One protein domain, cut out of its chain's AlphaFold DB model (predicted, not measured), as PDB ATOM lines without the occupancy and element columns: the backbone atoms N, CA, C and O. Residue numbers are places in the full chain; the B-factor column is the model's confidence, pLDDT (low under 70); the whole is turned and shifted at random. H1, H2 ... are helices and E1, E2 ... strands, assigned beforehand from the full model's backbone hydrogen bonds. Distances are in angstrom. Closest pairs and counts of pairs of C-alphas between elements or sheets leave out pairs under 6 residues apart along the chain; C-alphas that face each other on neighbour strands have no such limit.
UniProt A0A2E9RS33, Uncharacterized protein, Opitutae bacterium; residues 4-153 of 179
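This is residues 4 to 153 of the 179 residues of an uncharacterized protein of Opitutae bacterium (UniProt A0A2E9RS33). One very long helix, H1, makes the longest axis; at its end the printed part folds back through short H2 and H3, then a long loose link leads to a small hairpin, E1 and E2. The 150 printed residues hold H1, H2, H3, E1, E2 in that order, with an antiparallel two-stranded sheet, mostly helix. The whole is extended, radius of gyration of the C-alphas 29.5 A, spanning 99 by 53 by 26 A.

Find C-alpha 4 at (61.742, 101.021, 120.376); H1 runs 97.6 A from there to residue 70. Next come H2, residues 76 to 87, 16.6 A, and H3, 99 to 105. E1 is 138 to 142; E2, 148 to 152, ends at (106.876, 103.118, 153.991).

H1 and H2 are close but not clearly touching, closest C-alphas Asn 69 and Arg 76, 6.8 A, opposite ways at a shallow tilt of 34.8 degrees, only just short of steep. H3 is apart from both. In the E1 and E2 hairpin, at 159 degrees, N 151 and O 139 are 3.0 A apart, within hydrogen-bond range. Every O i to N i+4 pair is within range in H2 and H3, and 62 of 63 in H1.

The printed part has no cut. Residues 4 to 64 and 113 to 131 stand free. The links H2 to H3 and H3 to E1 are long. Residues 4 to 12, 105 and 107 to 153 have pLDDT under 70.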
ATOM      1  N   SER A   4      61.986  99.928 119.431       58.94
ATOM      2  CA  SER A   4      61.742 101.021 120.376       58.94
ATOM      3  C   SER A   4      61.220 100.557 121.738       58.94
ATOM      4  O   SER A   4      61.574 101.165 122.743       58.94
ATOM      5  N   ASP A   5      60.446  99.468 121.801       56.66
ATOM      6  CA  ASP A   5      59.892  98.971 123.072       56.66
ATOM      7  C   ASP A   5      60.963  98.298 123.943       56.66
ATOM      8  O   ASP A   5      60.882  98.347 125.166       56.66
ATOM      9  N   PHE A   6      62.010  97.735 123.331       58.91
ATOM     10  CA  PHE A   6      63.134  97.132 124.054       58.91
ATOM     11  C   PHE A   6      63.986  98.198 124.767       58.91
ATOM     12  O   PHE A   6      64.316  98.051 125.941       58.91
ATOM     13  N   PHE A   7      64.266  99.322 124.097       59.06
ATOM     14  CA  PHE A   7      65.042 100.427 124.679       59.06
ATOM     15  C   PHE A   7      64.256 101.261 125.698       59.06
ATOM     16  O   PHE A   7      64.848 101.796 126.636       59.06
ATOM     17  N   LEU A   8      62.933 101.371 125.542       58.56
ATOM     18  CA  LEU A   8      62.085 102.102 126.486       58.56
ATOM     19  C   LEU A   8      61.792 101.290 127.753       58.56
ATOM     20  O   LEU A   8      61.752 101.876 128.831       58.56
ATOM     21  N   SER A   9      61.663  99.959 127.668       60.75
ATOM     22  CA  SER A   9      61.377  99.151 128.863       60.75
ATOM     23  C   SER A   9      62.581  99.029 129.808       60.75
ATOM     24  O   SER A   9      62.405  99.179 131.013       60.75
ATOM     25  N   ASP A  10      63.804  98.857 129.286       59.34
ATOM     26  CA  ASP A  10      65.022  98.778 130.119       59.34
ATOM     27  C   ASP A  10      65.559 100.163 130.531       59.34
ATOM     28  O   ASP A  10      66.116 100.332 131.621       59.34
ATOM     29  N   GLY A  11      65.346 101.192 129.702       60.78
ATOM     30  CA  GLY A  11      65.798 102.558 129.978       60.78
ATOM     31  C   GLY A  11      65.114 103.205 131.188       60.78
ATOM     32  O   GLY A  11      65.749 103.961 131.929       60.78
ATOM     33  N   GLU A  12      63.844 102.883 131.450       69.62
ATOM     34  CA  GLU A  12      63.119 103.414 132.611       69.62
ATOM     35  C   GLU A  12      63.679 102.910 133.949       69.62
ATOM     36  O   GLU A  12      63.733 103.674 134.921       69.62
ATOM     37  N   TYR A  13      64.136 101.655 134.014       74.31
ATOM     38  CA  TYR A  13      64.748 101.102 135.225       74.31
ATOM     39  C   TYR A  13      66.101 101.755 135.516       74.31
ATOM     40  O   TYR A  13      66.339 102.178 136.649       74.31
ATOM     41  N   HIS A  14      66.940 101.936 134.494       73.06
ATOM     42  CA  HIS A  14      68.227 102.619 134.640       73.06
ATOM     43  C   HIS A  14      68.085 104.093 135.035       73.06
ATOM     44  O   HIS A  14      68.825 104.577 135.890       73.06
ATOM     45  N   LEU A  15      67.103 104.817 134.490       79.75
ATOM     46  CA  LEU A  15      66.861 106.203 134.900       79.75
ATOM     47  C   LEU A  15      66.377 106.295 136.353       79.75
ATOM     48  O   LEU A  15      66.818 107.177 137.095       79.75
ATOM     49  N   ARG A  16      65.516 105.372 136.801       81.38
ATOM     50  CA  ARG A  16      65.094 105.309 138.211       81.38
ATOM     51  C   ARG A  16      66.267 104.996 139.138       81.38
ATOM     52  O   ARG A  16      66.364 105.614 140.197       81.38
ATOM     53  N   GLU A  17      67.159 104.096 138.736       85.06
ATOM     54  CA  GLU A  17      68.366 103.737 139.486       85.06
ATOM     55  C   GLU A  17      69.364 104.903 139.589       85.06
ATOM     56  O   GLU A  17      69.854 105.218 140.673       85.06
ATOM     57  N   LEU A  18      69.604 105.632 138.499       85.62
ATOM     58  CA  LEU A  18      70.456 106.824 138.532       85.62
ATOM     59  C   LEU A  18      69.887 107.903 139.463       85.62
ATOM     60  O   LEU A  18      70.624 108.509 140.244       85.62
ATOM     61  N   VAL A  19      68.565 108.108 139.450       90.00
ATOM     62  CA  VAL A  19      67.903 109.068 140.346       90.00
ATOM     63  C   VAL A  19      67.992 108.629 141.812       90.00
ATOM     64  O   VAL A  19      68.181 109.479 142.692       90.00
ATOM     65  N   THR A  20      67.872 107.336 142.125       92.38
ATOM     66  CA  THR A  20      68.023 106.853 143.507       92.38
ATOM     67  C   THR A  20      69.467 106.968 143.989       92.38
ATOM     68  O   THR A  20      69.675 107.445 145.108       92.38
ATOM     69  N   LEU A  21      70.453 106.649 143.146       89.38
ATOM     70  CA  LEU A  21      71.878 106.832 143.440       89.38
ATOM     71  C   LEU A  21      72.221 108.304 143.684       89.38
ATOM     72  O   LEU A  21      72.842 108.633 144.697       89.38
ATOM     73  N   GLN A  22      71.739 109.212 142.832       90.62
ATOM     74  CA  GLN A  22      71.943 110.650 143.003       90.62
ATOM     75  C   GLN A  22      71.293 111.161 144.300       90.62
ATOM     76  O   GLN A  22      71.892 111.933 145.052       90.62
ATOM     77  N   ARG A  23      70.076 110.700 144.626       91.75
ATOM     78  CA  ARG A  23      69.415 111.024 145.904       91.75
ATOM     79  C   ARG A  23      70.189 110.478 147.102       91.75
ATOM     80  O   ARG A  23      70.246 111.144 148.138       91.75
ATOM     81  N   GLN A  24      70.773 109.290 146.986       92.38
ATOM     82  CA  GLN A  24      71.579 108.688 148.042       92.38
ATOM     83  C   GLN A  24      72.882 109.465 148.259       92.38
ATOM     84  O   GLN A  24      73.217 109.751 149.409       92.38
ATOM     85  N   GLN A  25      73.566 109.872 147.186       91.12
ATOM     86  CA  GLN A  25      74.740 110.746 147.253       91.12
ATOM     87  C   GLN A  25      74.395 112.083 147.911       91.12
ATOM     88  O   GLN A  25      74.988 112.425 148.928       91.12
ATOM     89  N   MET A  26      73.336 112.764 147.461       92.06
ATOM     90  CA  MET A  26      72.905 114.024 148.079       92.06
ATOM     91  C   MET A  26      72.594 113.887 149.578       92.06
ATOM     92  O   MET A  26      72.835 114.814 150.354       92.06
ATOM     93  N   ARG A  27      72.048 112.745 150.019       91.19
ATOM     94  CA  ARG A  27      71.829 112.473 151.450       91.19
ATOM     95  C   ARG A  27      73.145 112.282 152.203       91.19
ATOM     96  O   ARG A  27      73.271 112.815 153.305       91.19
ATOM     97  N   ARG A  28      74.109 111.560 151.626       91.19
ATOM     98  CA  ARG A  28      75.451 111.387 152.206       91.19
ATOM     99  C   ARG A  28      76.164 112.728 152.333       91.19
ATOM    100  O   ARG A  28      76.583 113.062 153.434       91.19
ATOM    101  N   ASP A  29      76.161 113.541 151.281       93.31
ATOM    102  CA  ASP A  29      76.804 114.857 151.279       93.31
ATOM    103  C   ASP A  29      76.188 115.790 152.322       93.31
ATOM    104  O   ASP A  29      76.893 116.479 153.056       93.31
ATOM    105  N   ARG A  30      74.853 115.800 152.448       91.56
ATOM    106  CA  ARG A  30      74.168 116.587 153.487       91.56
ATOM    107  C   ARG A  30      74.519 116.109 154.892       91.56
ATOM    108  O   ARG A  30      74.712 116.940 155.778       91.56
ATOM    109  N   ASN A  31      74.590 114.799 155.107       92.12
ATOM    110  CA  ASN A  31      74.960 114.241 156.404       92.12
ATOM    111  C   ASN A  31      76.422 114.541 156.747       92.12
ATOM    112  O   ASN A  31      76.691 114.937 157.876       92.12
ATOM    113  N   GLN A  32      77.327 114.453 155.773       90.75
ATOM    114  CA  GLN A  32      78.735 114.795 155.946       90.75
ATOM    115  C   GLN A  32      78.923 116.293 156.224       90.75
ATOM    116  O   GLN A  32      79.622 116.671 157.156       90.75
ATOM    117  N   LYS A  33      78.215 117.177 155.513       92.19
ATOM    118  CA  LYS A  33      78.215 118.618 155.826       92.19
ATOM    119  C   LYS A  33      77.708 118.897 157.246       92.19
ATOM    120  O   LYS A  33      78.237 119.756 157.948       92.19
ATOM    121  N   ARG A  34      76.696 118.156 157.705       92.31
ATOM    122  CA  ARG A  34      76.186 118.259 159.083       92.31
ATOM    123  C   ARG A  34      77.167 117.720 160.122       92.31
ATOM    124  O   ARG A  34      77.258 118.308 161.193       92.31
ATOM    125  N   SER A  35      77.878 116.626 159.850       90.94
ATOM    126  CA  SER A  35      78.910 116.130 160.767       90.94
ATOM    127  C   SER A  35      80.089 117.091 160.834       90.94
ATOM    128  O   SER A  35      80.522 117.419 161.932       90.94
ATOM    129  N   ASN A  36      80.535 117.611 159.689       91.38
ATOM    130  CA  ASN A  36      81.649 118.550 159.614       91.38
ATOM    131  C   ASN A  36      81.317 119.851 160.346       91.38
ATOM    132  O   ASN A  36      82.048 120.232 161.245       91.38
ATOM    133  N   SER A  37      80.148 120.448 160.092       92.25
ATOM    134  CA  SER A  37      79.727 121.661 160.817       92.25
ATOM    135  C   SER A  37      79.542 121.456 162.326       92.25
ATOM    136  O   SER A  37      79.667 122.400 163.102       92.25
ATOM    137  N   ARG A  38      79.230 120.237 162.786       91.62
ATOM    138  CA  ARG A  38      79.224 119.915 164.224       91.62
ATOM    139  C   ARG A  38      80.639 119.785 164.777       91.62
ATOM    140  O   ARG A  38      80.876 120.249 165.888       91.62
ATOM    141  N   ALA A  39      81.538 119.156 164.023       89.69
ATOM    142  CA  ALA A  39      82.942 119.030 164.389       89.69
ATOM    143  C   ALA A  39      83.601 120.414 164.475       89.69
ATOM    144  O   ALA A  39      84.181 120.720 165.510       89.69
ATOM    145  N   GLU A  40      83.399 121.275 163.476       92.62
ATOM    146  CA  GLU A  40      83.848 122.675 163.462       92.62
ATOM    147  C   GLU A  40      83.380 123.413 164.719       92.62
ATOM    148  O   GLU A  40      84.200 123.816 165.535       92.62
ATOM    149  N   LYS A  41      82.068 123.425 164.995       93.06
ATOM    150  CA  LYS A  41      81.523 124.047 166.216       93.06
ATOM    151  C   LYS A  41      82.093 123.475 167.512       93.06
ATOM    152  O   LYS A  41      82.106 124.158 168.532       93.06
ATOM    153  N   SER A  42      82.466 122.196 167.528       92.88
ATOM    154  CA  SER A  42      83.072 121.583 168.711       92.88
ATOM    155  C   SER A  42      84.527 122.004 168.897       92.88
ATOM    156  O   SER A  42      84.964 122.144 170.035       92.88
ATOM    157  N   VAL A  43      85.255 122.226 167.800       93.88
ATOM    158  CA  VAL A  43      86.617 122.764 167.816       93.88
ATOM    159  C   VAL A  43      86.584 124.221 168.261       93.88
ATOM    160  O   VAL A  43      87.311 124.561 169.187       93.88
ATOM    161  N   ASP A  44      85.673 125.033 167.720       93.25
ATOM    162  CA  ASP A  44      85.526 126.446 168.102       93.25
ATOM    163  C   ASP A  44      85.280 126.602 169.607       93.25
ATOM    164  O   ASP A  44      85.947 127.383 170.278       93.25
ATOM    165  N   LYS A  45      84.389 125.781 170.175       93.50
ATOM    166  CA  LYS A  45      84.133 125.773 171.624       93.50
ATOM    167  C   LYS A  45      85.357 125.394 172.449       93.50
ATOM    168  O   LYS A  45      85.529 125.904 173.549       93.50
ATOM    169  N   LYS A  46      86.177 124.461 171.958       93.69
ATOM    170  CA  LYS A  46      87.415 124.074 172.646       93.69
ATOM    171  C   LYS A  46      88.448 125.192 172.584       93.69
ATOM    172  O   LYS A  46      89.129 125.408 173.575       93.69
ATOM    173  N   ILE A  47      88.548 125.892 171.456       94.62
ATOM    174  CA  ILE A  47      89.420 127.063 171.319       94.62
ATOM    175  C   ILE A  47      88.974 128.147 172.302       94.62
ATOM    176  O   ILE A  47      89.790 128.593 173.094       94.62
ATOM    177  N   GLU A  48      87.681 128.476 172.344       92.56
ATOM    178  CA  GLU A  48      87.127 129.471 173.275       92.56
ATOM    179  C   GLU A  48      87.406 129.111 174.748       92.56
ATOM    180  O   GLU A  48      87.795 129.962 175.547       92.56
ATOM    181  N   GLN A  49      87.272 127.831 175.112       91.31
ATOM    182  CA  GLN A  49      87.630 127.343 176.449       91.31
ATOM    183  C   GLN A  49      89.128 127.489 176.738       91.31
ATOM    184  O   GLN A  49      89.494 127.986 177.799       91.31
ATOM    185  N   LEU A  50      89.992 127.100 175.797       94.62
ATOM    186  CA  LEU A  50      91.442 127.231 175.951       94.62
ATOM    187  C   LEU A  50      91.883 128.693 176.039       94.62
ATOM    188  O   LEU A  50      92.789 129.002 176.805       94.62
ATOM    189  N   GLU A  51      91.249 129.596 175.296       92.81
ATOM    190  CA  GLU A  51      91.505 131.036 175.376       92.81
ATOM    191  C   GLU A  51      91.119 131.594 176.746       92.81
ATOM    192  O   GLU A  51      91.886 132.348 177.348       92.81
ATOM    193  N   HIS A  52      89.962 131.187 177.274       92.06
ATOM    194  CA  HIS A  52      89.536 131.568 178.615       92.06
ATOM    195  C   HIS A  52      90.501 131.042 179.689       92.06
ATOM    196  O   HIS A  52      90.934 131.797 180.563       92.06
ATOM    197  N   ASP A  53      90.880 129.767 179.604       92.31
ATOM    198  CA  ASP A  53      91.809 129.141 180.545       92.31
ATOM    199  C   ASP A  53      93.202 129.780 180.468       92.31
ATOM    200  O   ASP A  53      93.805 130.076 181.500       92.31
ATOM    201  N   LEU A  54      93.695 130.083 179.264       93.38
ATOM    202  CA  LEU A  54      94.952 130.804 179.063       93.38
ATOM    203  C   LEU A  54      94.881 132.221 179.647       93.38
ATOM    204  O   LEU A  54      95.829 132.672 180.294       93.38
ATOM    205  N   GLY A  55      93.747 132.907 179.479       89.38
ATOM    206  CA  GLY A  55      93.481 134.199 180.103       89.38
ATOM    207  C   GLY A  55      93.587 134.120 181.627       89.38
ATOM    208  O   GLY A  55      94.324 134.895 182.239       89.38
ATOM    209  N   PHE A  56      92.942 133.127 182.238       93.38
ATOM    210  CA  PHE A  56      93.022 132.891 183.678       93.38
ATOM    211  C   PHE A  56      94.449 132.573 184.149       93.38
ATOM    212  O   PHE A  56      94.927 133.171 185.115       93.38
ATOM    213  N   VAL A  57      95.160 131.680 183.451       95.00
ATOM    214  CA  VAL A  57      96.551 131.319 183.774       95.00
ATOM    215  C   VAL A  57      97.473 132.533 183.662       95.00
ATOM    216  O   VAL A  57      98.304 132.745 184.545       95.00
ATOM    217  N   SER A  58      97.311 133.365 182.631       92.56
ATOM    218  CA  SER A  58      98.120 134.576 182.460       92.56
ATOM    219  C   SER A  58      97.894 135.589 183.586       92.56
ATOM    220  O   SER A  58      98.860 136.151 184.105       92.56
ATOM    221  N   LEU A  59      96.647 135.758 184.043       93.75
ATOM    222  CA  LEU A  59      96.311 136.610 185.183       93.75
ATOM    223  C   LEU A  59      96.909 136.071 186.488       93.75
ATOM    224  O   LEU A  59      97.484 136.831 187.271       93.75
ATOM    225  N   LEU A  60      96.814 134.758 186.711       94.44
ATOM    226  CA  LEU A  60      97.410 134.111 187.876       94.44
ATOM    227  C   LEU A  60      98.929 134.316 187.876       94.44
ATOM    228  O   LEU A  60      99.485 134.775 188.872       94.44
ATOM    229  N   LEU A  61      99.597 134.068 186.751       92.94
ATOM    230  CA  LEU A  61     101.046 134.226 186.627       92.94
ATOM    231  C   LEU A  61     101.475 135.689 186.821       92.94
ATOM    232  O   LEU A  61     102.443 135.948 187.535       92.94
ATOM    233  N   ALA A  62     100.720 136.647 186.277       91.19
ATOM    234  CA  ALA A  62     100.953 138.073 186.495       91.19
ATOM    235  C   ALA A  62     100.825 138.463 187.976       91.19
ATOM    236  O   ALA A  62     101.678 139.178 188.496       91.19
ATOM    237  N   SER A  63      99.805 137.960 188.679       94.25
ATOM    238  CA  SER A  63      99.625 138.249 190.109       94.25
ATOM    239  C   SER A  63     100.732 137.644 190.981       94.25
ATOM    240  O   SER A  63     101.202 138.294 191.914       94.25
ATOM    241  N   VAL A  64     101.211 136.439 190.649       94.56
ATOM    242  CA  VAL A  64     102.371 135.825 191.313       94.56
ATOM    243  C   VAL A  64     103.643 136.630 191.046       94.56
ATOM    244  O   VAL A  64     104.390 136.902 191.983       94.56
ATOM    245  N   MET A  65     103.881 137.044 189.799       92.06
ATOM    246  CA  MET A  65     105.038 137.873 189.443       92.06
ATOM    247  C   MET A  65     105.034 139.209 190.186       92.06
ATOM    248  O   MET A  65     106.078 139.623 190.691       92.06
ATOM    249  N   GLU A  66     103.873 139.855 190.311       92.00
ATOM    250  CA  GLU A  66     103.754 141.107 191.058       92.00
ATOM    251  C   GLU A  66     104.053 140.903 192.544       92.00
ATOM    252  O   GLU A  66     104.869 141.621 193.116       92.00
ATOM    253  N   LEU A  67     103.502 139.846 193.148       94.12
ATOM    254  CA  LEU A  67     103.769 139.504 194.544       94.12
ATOM    255  C   LEU A  67     105.257 139.210 194.805       94.12
ATOM    256  O   LEU A  67     105.785 139.559 195.863       94.12
ATOM    257  N   LEU A  68     105.941 138.541 193.871       93.69
ATOM    258  CA  LEU A  68     107.379 138.264 193.971       93.69
ATOM    259  C   LEU A  68     108.223 139.533 193.819       93.69
ATOM    260  O   LEU A  68     109.241 139.668 194.505       93.69
ATOM    261  N   ASN A  69     107.790 140.458 192.962       92.38
ATOM    262  CA  ASN A  69     108.422 141.759 192.789       92.38
ATOM    263  C   ASN A  69     108.254 142.639 194.034       92.38
ATOM    264  O   ASN A  69     109.237 143.207 194.507       92.38
ATOM    265  N   ASP A  70     107.062 142.668 194.631       93.56
ATOM    266  CA  ASP A  70     106.788 143.416 195.865       93.56
ATOM    267  C   ASP A  70     107.599 142.892 197.055       93.56
ATOM    268  O   ASP A  70     108.066 143.660 197.898       93.56
ATOM    269  N   LYS A  71     107.831 141.575 197.108       94.38
ATOM    270  CA  LYS A  71     108.706 140.947 198.110       94.38
ATOM    271  C   LYS A  71     110.200 141.119 197.813       94.38
ATOM    272  O   LYS A  71     111.020 140.685 198.618       94.38
ATOM    273  N   GLY A  72     110.563 141.706 196.671       92.69
ATOM    274  CA  GLY A  72     111.951 141.891 196.242       92.69
ATOM    275  C   GLY A  72     112.688 140.593 195.893       92.69
ATOM    276  O   GLY A  72     113.912 140.603 195.804       92.69
ATOM    277  N   VAL A  73     111.965 139.481 195.707       93.62
ATOM    278  CA  VAL A  73     112.549 138.169 195.370       93.62
ATOM    279  C   VAL A  73     113.001 138.147 193.913       93.62
ATOM    280  O   VAL A  73     114.033 137.570 193.589       93.62
ATOM    281  N   VAL A  74     112.223 138.784 193.038       90.69
ATOM    282  CA  VAL A  74     112.468 138.826 191.598       90.69
ATOM    283  C   VAL A  74     112.304 140.261 191.120       90.69
ATOM    284  O   VAL A  74     111.268 140.870 191.361       90.69
ATOM    285  N   LYS A  75     113.299 140.816 190.421       91.12
ATOM    286  CA  LYS A  75     113.166 142.141 189.803       91.12
ATOM    287  C   LYS A  75     112.577 142.007 188.407       91.12
ATOM    288  O   LYS A  75     112.973 141.144 187.627       91.12
ATOM    289  N   ARG A  76     111.696 142.940 188.040       85.19
ATOM    290  CA  ARG A  76     111.112 143.005 186.687       85.19
ATOM    291  C   ARG A  76     112.149 143.059 185.557       85.19
ATOM    292  O   ARG A  76     111.857 142.591 184.461       85.19
ATOM    293  N   ASN A  77     113.322 143.652 185.789       87.38
ATOM    294  CA  ASN A  77     114.369 143.746 184.767       87.38
ATOM    295  C   ASN A  77     115.012 142.385 184.489       87.38
ATOM    296  O   ASN A  77     115.120 142.010 183.328       87.38
ATOM    297  N   ASP A  78     115.322 141.625 185.538       88.56
ATOM    298  CA  ASP A  78     115.926 140.294 185.434       88.56
ATOM    299  C   ASP A  78     114.999 139.343 184.660       88.56
ATOM    300  O   ASP A  78     115.425 138.628 183.759       88.56
ATOM    301  N   VAL A  79     113.689 139.414 184.926       86.31
ATOM    302  CA  VAL A  79     112.679 138.639 184.184       86.31
ATOM    303  C   VAL A  79     112.668 139.015 182.702       86.31
ATOM    304  O   VAL A  79     112.610 138.134 181.850       86.31
ATOM    305  N   LYS A  80     112.753 140.309 182.368       87.38
ATOM    306  CA  LYS A  80     112.800 140.764 180.967       87.38
ATOM    307  C   LYS A  80     114.051 140.294 180.233       87.38
ATOM    308  O   LYS A  80     113.968 140.063 179.031       87.38
ATOM    309  N   GLU A  81     115.191 140.218 180.910       88.31
ATOM    310  CA  GLU A  81     116.424 139.688 180.322       88.31
ATOM    311  C   GLU A  81     116.283 138.193 180.050       88.31
ATOM    312  O   GLU A  81     116.459 137.779 178.910       88.31
ATOM    313  N   ILE A  82     115.792 137.426 181.028       87.12
ATOM    314  CA  ILE A  82     115.516 135.995 180.853       87.12
ATOM    315  C   ILE A  82     114.544 135.753 179.689       87.12
ATOM    316  O   ILE A  82     114.772 134.858 178.884       87.12
ATOM    317  N   PHE A  83     113.484 136.558 179.550       84.12
ATOM    318  CA  PHE A  83     112.562 136.432 178.415       84.12
ATOM    319  C   PHE A  83     113.242 136.666 177.066       84.12
ATOM    320  O   PHE A  83     112.937 135.955 176.118       84.12
ATOM    321  N   LYS A  84     114.156 137.638 176.967       84.31
ATOM    322  CA  LYS A  84     114.909 137.881 175.726       84.31
ATOM    323  C   LYS A  84     115.862 136.740 175.411       84.31
ATOM    324  O   LYS A  84     116.011 136.401 174.246       84.31
ATOM    325  N   ASP A  85     116.503 136.182 176.430       83.88
ATOM    326  CA  ASP A  85     117.428 135.071 176.245       83.88
ATOM    327  C   ASP A  85     116.672 133.817 175.803       83.88
ATOM    328  O   ASP A  85     117.110 133.151 174.873       83.88
ATOM    329  N   LEU A  86     115.507 133.545 176.404       81.19
ATOM    330  CA  LEU A  86     114.627 132.435 176.026       81.19
ATOM    331  C   LEU A  86     114.057 132.581 174.610       81.19
ATOM    332  O   LEU A  86     114.036 131.601 173.876       81.19
ATOM    333  N   ASP A  87     113.649 133.787 174.216       81.62
ATOM    334  CA  ASP A  87     113.169 134.113 172.860       81.62
ATOM    335  C   ASP A  87     114.254 133.932 171.784       81.62
ATOM    336  O   ASP A  87     113.971 133.829 170.602       81.62
ATOM    337  N   LEU A  88     115.532 133.903 172.167       81.12
ATOM    338  CA  LEU A  88     116.630 133.647 171.235       81.12
ATOM    339  C   LEU A  88     117.009 132.167 171.148       81.12
ATOM    340  O   LEU A  88     117.846 131.813 170.317       81.12
ATOM    341  N   VAL A  89     116.430 131.301 171.987       79.44
ATOM    342  CA  VAL A  89     116.834 129.893 172.073       79.44
ATOM    343  C   VAL A  89     116.494 129.128 170.799       79.44
ATOM    344  O   VAL A  89     117.320 128.343 170.340       79.44
ATOM    345  N   ASP A  90     115.333 129.373 170.198       71.75
ATOM    346  CA  ASP A  90     114.926 128.742 168.937       71.75
ATOM    347  C   ASP A  90     115.472 129.454 167.686       71.75
ATOM    348  O   ASP A  90     115.226 129.032 166.554       71.75
ATOM    349  N   GLY A  91     116.275 130.504 167.882       75.88
ATOM    350  CA  GLY A  91     116.886 131.281 166.812       75.88
ATOM    351  C   GLY A  91     115.945 132.287 166.144       75.88
ATOM    352  O   GLY A  91     116.368 132.935 165.181       75.88
ATOM    353  N   VAL A  92     114.710 132.466 166.636       79.50
ATOM    354  CA  VAL A  92     113.722 133.389 166.063       79.50
ATOM    355  C   VAL A  92     113.195 134.352 167.123       79.50
ATOM    356  O   VAL A  92     112.452 133.990 168.014       79.50
ATOM    357  N   LYS A  93     113.500 135.642 166.960       79.69
ATOM    358  CA  LYS A  93     113.040 136.691 167.875       79.69
ATOM    359  C   LYS A  93     111.605 137.137 167.562       79.69
ATOM    360  O   LYS A  93     111.420 138.170 166.908       79.69
ATOM    361  N   ASP A  94     110.600 136.376 167.986       83.56
ATOM    362  CA  ASP A  94     109.177 136.674 167.744       83.56
ATOM    363  C   ASP A  94     108.318 136.824 169.019       83.56
ATOM    364  O   ASP A  94     107.120 137.122 168.937       83.56
ATOM    365  N   GLY A  95     108.936 136.711 170.195       76.88
ATOM    366  CA  GLY A  95     108.288 136.742 171.502       76.88
ATOM    367  C   GLY A  95     107.610 135.425 171.878       76.88
ATOM    368  O   GLY A  95     106.764 135.422 172.780       76.88
ATOM    369  N   LYS A  96     107.915 134.332 171.179       80.25
ATOM    370  CA  LYS A  96     107.378 132.994 171.418       80.25
ATOM    371  C   LYS A  96     108.538 132.022 171.576       80.25
ATOM    372  O   LYS A  96     109.693 132.345 171.366       80.25
ATOM    373  N   ILE A  97     108.210 130.826 172.033       77.19
ATOM    374  CA  ILE A  97     109.165 129.731 172.102       77.19
ATOM    375  C   ILE A  97     108.515 128.524 171.457       77.19
ATOM    376  O   ILE A  97     107.359 128.200 171.766       77.19
ATOM    377  N   ASP A  98     109.230 127.867 170.546       74.94
ATOM    378  CA  ASP A  98     108.751 126.609 169.985       74.94
ATOM    379  C   ASP A  98     108.550 125.581 171.114       74.94
ATOM    380  O   ASP A  98     109.452 125.268 171.897       74.94
ATOM    381  N   ILE A  99     107.337 125.030 171.196       74.75
ATOM    382  CA  ILE A  99     106.941 124.020 172.183       74.75
ATOM    383  C   ILE A  99     107.828 122.776 172.071       74.75
ATOM    384  O   ILE A  99     108.138 122.154 173.090       74.75
ATOM    385  N   ASN A 100     108.258 122.415 170.861       74.81
ATOM    386  CA  ASN A 100     109.160 121.284 170.658       74.81
ATOM    387  C   ASN A 100     110.523 121.554 171.297       74.81
ATOM    388  O   ASN A 100     111.070 120.692 171.989       74.81
ATOM    389  N   MET A 101     111.034 122.773 171.133       72.12
ATOM    390  CA  MET A 101     112.290 123.207 171.733       72.12
ATOM    391  C   MET A 101     112.186 123.252 173.258       72.12
ATOM    392  O   MET A 101     113.042 122.712 173.959       72.12
ATOM    393  N   LEU A 102     111.082 123.790 173.781       72.06
ATOM    394  CA  LEU A 102     110.810 123.841 175.215       72.06
ATOM    395  C   LEU A 102     110.748 122.432 175.825       72.06
ATOM    396  O   LEU A 102     111.350 122.193 176.868       72.06
ATOM    397  N   ARG A 103     110.112 121.474 175.139       74.62
ATOM    398  CA  ARG A 103     110.026 120.064 175.560       74.62
ATOM    399  C   ARG A 103     111.396 119.378 175.618       74.62
ATOM    400  O   ARG A 103     111.646 118.576 176.522       74.62
ATOM    401  N   VAL A 104     112.287 119.695 174.675       75.56
ATOM    402  CA  VAL A 104     113.678 119.213 174.674       75.56
ATOM    403  C   VAL A 104     114.450 119.798 175.860       75.56
ATOM    404  O   VAL A 104     115.130 119.055 176.568       75.56
ATOM    405  N   MET A 105     114.300 121.097 176.128       69.12
ATOM    406  CA  MET A 105     114.969 121.775 177.246       69.12
ATOM    407  C   MET A 105     114.487 121.294 178.618       69.12
ATOM    408  O   MET A 105     115.295 121.165 179.535       69.12
ATOM    409  N   THR A 106     113.194 120.994 178.771       74.94
ATOM    410  CA  THR A 106     112.626 120.492 180.034       74.94
ATOM    411  C   THR A 106     112.871 119.001 180.260       74.94
ATOM    412  O   THR A 106     112.443 118.459 181.277       74.94
ATOM    413  N   GLY A 107     113.567 118.317 179.342       62.91
ATOM    414  CA  GLY A 107     113.928 116.908 179.491       62.91
ATOM    415  C   GLY A 107     112.734 115.954 179.448       62.91
ATOM    416  O   GLY A 107     112.844 114.820 179.914       62.91
ATOM    417  N   SER A 108     111.604 116.383 178.880       56.56
ATOM    418  CA  SER A 108     110.380 115.588 178.740       56.56
ATOM    419  C   SER A 108     110.551 114.570 177.602       56.56
ATOM    420  O   SER A 108     109.935 114.663 176.543       56.56
ATOM    421  N   LYS A 109     111.468 113.618 177.804       50.47
ATOM    422  CA  LYS A 109     111.873 112.582 176.842       50.47
ATOM    423  C   LYS A 109     110.774 111.567 176.519       50.47
ATOM    424  O   LYS A 109     110.909 110.855 175.530       50.47
ATOM    425  N   GLU A 110     109.720 111.486 177.326       50.75
ATOM    426  CA  GLU A 110     108.719 110.416 177.223       50.75
ATOM    427  C   GLU A 110     107.671 110.654 176.120       50.75
ATOM    428  O   GLU A 110     107.145 109.685 175.589       50.75
ATOM    429  N   ASP A 111     107.469 111.893 175.654       48.81
ATOM    430  CA  ASP A 111     106.435 112.198 174.646       48.81
ATOM    431  C   ASP A 111     106.978 112.458 173.225       48.81
ATOM    432  O   ASP A 111     106.241 112.921 172.350       48.81
ATOM    433  N   ILE A 112     108.273 112.236 172.972       49.03
ATOM    434  CA  ILE A 112     108.889 112.534 171.660       49.03
ATOM    435  C   ILE A 112     108.746 111.349 170.676       49.03
ATOM    436  O   ILE A 112     108.997 111.515 169.488       49.03
ATOM    437  N   MET A 113     108.284 110.167 171.115       44.97
ATOM    438  CA  MET A 113     108.216 108.971 170.249       44.97
ATOM    439  C   MET A 113     106.820 108.553 169.751       44.97
ATOM    440  O   MET A 113     106.758 107.707 168.863       44.97
ATOM    441  N   ASP A 114     105.725 109.163 170.219       45.59
ATOM    442  CA  ASP A 114     104.359 108.694 169.894       45.59
ATOM    443  C   ASP A 114     103.593 109.562 168.880       45.59
ATOM    444  O   ASP A 114     102.413 109.325 168.612       45.59
ATOM    445  N   ARG A 115     104.237 110.567 168.278       40.88
ATOM    446  CA  ARG A 115     103.602 111.409 167.257       40.88
ATOM    447  C   ARG A 115     104.173 111.077 165.882       40.88
ATOM    448  O   ARG A 115     105.346 111.322 165.624       40.88
ATOM    449  N   GLU A 116     103.330 110.542 165.000       43.47
ATOM    450  CA  GLU A 116     103.604 110.240 163.581       43.47
ATOM    451  C   GLU A 116     103.891 111.493 162.717       43.47
ATOM    452  O   GLU A 116     103.645 111.495 161.515       43.47
ATOM    453  N   ASP A 117     104.429 112.565 163.299       36.62
ATOM    454  CA  ASP A 117     104.844 113.764 162.582       36.62
ATOM    455  C   ASP A 117     106.360 113.671 162.351       36.62
ATOM    456  O   ASP A 117     107.178 114.249 163.068       36.62
ATOM    457  N   THR A 118     106.755 112.879 161.348       36.34
ATOM    458  CA  THR A 118     108.133 112.838 160.844       36.34
ATOM    459  C   THR A 118     108.531 114.223 160.346       36.34
ATOM    460  O   THR A 118     108.254 114.586 159.204       36.34
ATOM    461  N   THR A 119     109.197 114.989 161.203       34.62
ATOM    462  CA  THR A 119     109.866 116.233 160.826       34.62
ATOM    463  C   THR A 119     111.332 115.888 160.599       34.62
ATOM    464  O   THR A 119     112.054 115.508 161.519       34.62
ATOM    465  N   THR A 120     111.749 115.912 159.339       34.69
ATOM    466  CA  THR A 120     113.132 115.724 158.892       34.69
ATOM    467  C   THR A 120     114.062 116.718 159.584       34.69
ATOM    468  O   THR A 120     113.916 117.921 159.400       34.69
ATOM    469  N   ILE A 121     115.037 116.211 160.341       33.50
ATOM    470  CA  ILE A 121     116.189 116.982 160.819       33.50
ATOM    471  C   ILE A 121     117.346 116.664 159.869       33.50
ATOM    472  O   ILE A 121     117.830 115.532 159.835       33.50
ATOM    473  N   THR A 122     117.763 117.638 159.065       29.84
ATOM    474  CA  THR A 122     119.007 117.580 158.287       29.84
ATOM    475  C   THR A 122     120.184 117.902 159.202       29.84
ATOM    476  O   THR A 122     120.202 118.956 159.832       29.84
ATOM    477  N   TYR A 123     121.163 117.001 159.266       32.47
ATOM    478  CA  TYR A 123     122.495 117.311 159.776       32.47
ATOM    479  C   TYR A 123     123.424 117.483 158.578       32.47
ATOM    480  O   TYR A 123     123.634 116.527 157.829       32.47
ATOM    481  N   ASP A 124     123.971 118.686 158.426       36.84
ATOM    482  CA  ASP A 124     125.199 118.886 157.668       36.84
ATOM    483  C   ASP A 124     126.361 118.282 158.474       36.84
ATOM    484  O   ASP A 124     126.472 118.465 159.687       36.84
ATOM    485  N   ASP A 125     127.203 117.528 157.773       41.59
ATOM    486  CA  ASP A 125     128.530 117.080 158.195       41.59
ATOM    487  C   ASP A 125     128.636 116.099 159.381       41.59
ATOM    488  O   ASP A 125     129.198 116.399 160.433       41.59
ATOM    489  N   ALA A 126     128.262 114.833 159.156       30.39
ATOM    490  CA  ALA A 126     128.927 113.703 159.821       30.39
ATOM    491  C   ALA A 126     128.847 112.401 158.992       30.39
ATOM    492  O   ALA A 126     127.804 112.104 158.406       30.39
ATOM    493  N   PRO A 127     129.911 111.572 158.946       30.16
ATOM    494  CA  PRO A 127     129.892 110.304 158.224       30.16
ATOM    495  C   PRO A 127     128.955 109.301 158.917       30.16
ATOM    496  O   PRO A 127     129.234 108.801 160.008       30.16
ATOM    497  N   LEU A 128     127.834 108.993 158.263       33.72
ATOM    498  CA  LEU A 128     126.836 108.032 158.726       33.72
ATOM    499  C   LEU A 128     127.354 106.589 158.610       33.72
ATOM    500  O   LEU A 128     127.346 105.984 157.538       33.72
ATOM    501  N   TYR A 129     127.730 105.994 159.742       29.09
ATOM    502  CA  TYR A 129     127.710 104.540 159.896       29.09
ATOM    503  C   TYR A 129     126.258 104.089 160.092       29.09
ATOM    504  O   TYR A 129     125.751 104.097 161.212       29.09
ATOM    505  N   VAL A 130     125.578 103.659 159.025       35.06
ATOM    506  CA  VAL A 130     124.280 102.982 159.166       35.06
ATOM    507  C   VAL A 130     124.517 101.481 159.285       35.06
ATOM    508  O   VAL A 130     124.709 100.761 158.307       35.06
ATOM    509  N   LYS A 131     124.495 100.987 160.523       30.22
ATOM    510  CA  LYS A 131     124.293  99.565 160.808       30.22
ATOM    511  C   LYS A 131     122.827  99.261 160.477       30.22
ATOM    512  O   LYS A 131     121.955  99.950 160.996       30.22
ATOM    513  N   LYS A 132     122.544  98.263 159.624       33.72
ATOM    514  CA  LYS A 132     121.169  97.789 159.355       33.72
ATOM    515  C   LYS A 132     120.441  97.591 160.687       33.72
ATOM    516  O   LYS A 132     120.790  96.690 161.446       33.72
ATOM    517  N   GLN A 133     119.451  98.428 160.968       35.72
ATOM    518  CA  GLN A 133     118.577  98.277 162.121       35.72
ATOM    519  C   GLN A 133     117.143  98.224 161.613       35.72
ATOM    520  O   GLN A 133     116.658  99.143 160.959       35.72
ATOM    521  N   HIS A 134     116.490  97.095 161.874       33.16
ATOM    522  CA  HIS A 134     115.066  96.935 161.637       33.16
ATOM    523  C   HIS A 134     114.311  97.697 162.725       33.16
ATOM    524  O   HIS A 134     114.315  97.281 163.881       33.16
ATOM    525  N   TYR A 135     113.653  98.791 162.349       36.75
ATOM    526  CA  TYR A 135     112.693  99.485 163.202       36.75
ATOM    527  C   TYR A 135     111.295  99.286 162.615       36.75
ATOM    528  O   TYR A 135     110.857 100.021 161.733       36.75
ATOM    529  N   GLY A 136     110.600  98.242 163.072       49.91
ATOM    530  CA  GLY A 136     109.213  97.973 162.680       49.91
ATOM    531  C   GLY A 136     108.999  97.801 161.166       49.91
ATOM    532  O   GLY A 136     109.741  97.082 160.502       49.91
ATOM    533  N   ASN A 137     107.952  98.440 160.629       39.00
ATOM    534  CA  ASN A 137     107.469  98.280 159.245       39.00
ATOM    535  C   ASN A 137     108.247  99.087 158.187       39.00
ATOM    536  O   ASN A 137     107.771  99.225 157.058       39.00
ATOM    537  N   TYR A 138     109.412  99.626 158.542       41.22
ATOM    538  CA  TYR A 138     110.228 100.435 157.648       41.22
ATOM    539  C   TYR A 138     111.448  99.650 157.167       41.22
ATOM    540  O   TYR A 138     112.111  98.945 157.932       41.22
ATOM    541  N   SER A 139     111.769  99.808 155.886       41.62
ATOM    542  CA  SER A 139     113.045  99.391 155.309       41.62
ATOM    543  C   SER A 139     113.643 100.571 154.558       41.62
ATOM    544  O   SER A 139     112.931 101.276 153.846       41.62
ATOM    545  N   ALA A 140     114.945 100.783 154.709       43.47
ATOM    546  CA  ALA A 140     115.699 101.739 153.911       43.47
ATOM    547  C   ALA A 140     116.754 100.969 153.114       43.47
ATOM    548  O   ALA A 140     117.480 100.149 153.684       43.47
ATOM    549  N   GLU A 141     116.834 101.226 151.810       41.22
ATOM    550  CA  GLU A 141     117.929 100.750 150.960       41.22
ATOM    551  C   GLU A 141     118.579 101.939 150.255       41.22
ATOM    552  O   GLU A 141     117.917 102.882 149.818       41.22
ATOM    553  N   GLN A 142     119.906 101.901 150.174       45.31
ATOM    554  CA  GLN A 142     120.689 102.891 149.454       45.31
ATOM    555  C   GLN A 142     120.878 102.417 148.012       45.31
ATOM    556  O   GLN A 142     121.440 101.346 147.780       45.31
ATOM    557  N   LEU A 143     120.446 103.233 147.053       44.75
ATOM    558  CA  LEU A 143     120.673 103.011 145.626       44.75
ATOM    559  C   LEU A 143     121.700 104.046 145.150       44.75
ATOM    560  O   LEU A 143     121.346 105.087 144.620       44.75
ATOM    561  N   GLU A 144     122.979 103.746 145.390       42.78
ATOM    562  CA  GLU A 144     124.160 104.538 144.996       42.78
ATOM    563  C   GLU A 144     124.394 105.879 145.730       42.78
ATOM    564  O   GLU A 144     123.582 106.367 146.519       42.78
ATOM    565  N   LYS A 145     125.612 106.424 145.563       41.31
ATOM    566  CA  LYS A 145     126.119 107.598 146.296       41.31
ATOM    567  C   LYS A 145     125.146 108.775 146.172       41.31
ATOM    568  O   LYS A 145     124.923 109.278 145.079       41.31
ATOM    569  N   GLY A 146     124.627 109.226 147.312       45.47
ATOM    570  CA  GLY A 146     123.768 110.407 147.410       45.47
ATOM    571  C   GLY A 146     122.262 110.145 147.316       45.47
ATOM    572  O   GLY A 146     121.501 111.081 147.517       45.47
ATOM    573  N   LYS A 147     121.806 108.906 147.075       40.81
ATOM    574  CA  LYS A 147     120.370 108.577 147.047       40.81
ATOM    575  C   LYS A 147     119.985 107.638 148.186       40.81
ATOM    576  O   LYS A 147     120.439 106.495 148.259       40.81
ATOM    577  N   ILE A 148     119.112 108.118 149.069       44.75
ATOM    578  CA  ILE A 148     118.479 107.313 150.119       44.75
ATOM    579  C   ILE A 148     117.031 107.073 149.707       44.75
ATOM    580  O   ILE A 148     116.300 108.027 149.449       44.75
ATOM    581  N   VAL A 149     116.611 105.807 149.654       45.16
ATOM    582  CA  VAL A 149     115.216 105.443 149.399       45.16
ATOM    583  C   VAL A 149     114.595 104.931 150.693       45.16
ATOM    584  O   VAL A 149     115.057 103.950 151.281       45.16
ATOM    585  N   LEU A 150     113.545 105.616 151.143       42.72
ATOM    586  CA  LEU A 150     112.743 105.220 152.297       42.72
ATOM    587  C   LEU A 150     111.490 104.494 151.806       42.72
ATOM    588  O   LEU A 150     110.691 105.059 151.061       42.72
ATOM    589  N   PHE A 151     111.295 103.250 152.244       42.78
ATOM    590  CA  PHE A 151     110.070 102.506 151.973       42.78
ATOM    591  C   PHE A 151     109.144 102.592 153.186       42.78
ATOM    592  O   PHE A 151     109.485 102.125 154.276       42.78
ATOM    593  N   THR A 152     107.951 103.156 152.995       42.22
ATOM    594  CA  THR A 152     106.876 103.118 153.991       42.22
ATOM    595  C   THR A 152     105.802 102.132 153.535       42.22
ATOM    596  O   THR A 152     105.325 102.161 152.399       42.22
ATOM    597  N   LYS A 153     105.416 101.201 154.411       39.56
ATOM    598  CA  LYS A 153     104.327 100.257 154.131       39.56
ATOM    599  C   LYS A 153     103.003 100.895 154.561       39.56
ATOM    600  O   LYS A 153     102.531 100.667 155.668       39.56
TER     601      LYS A 153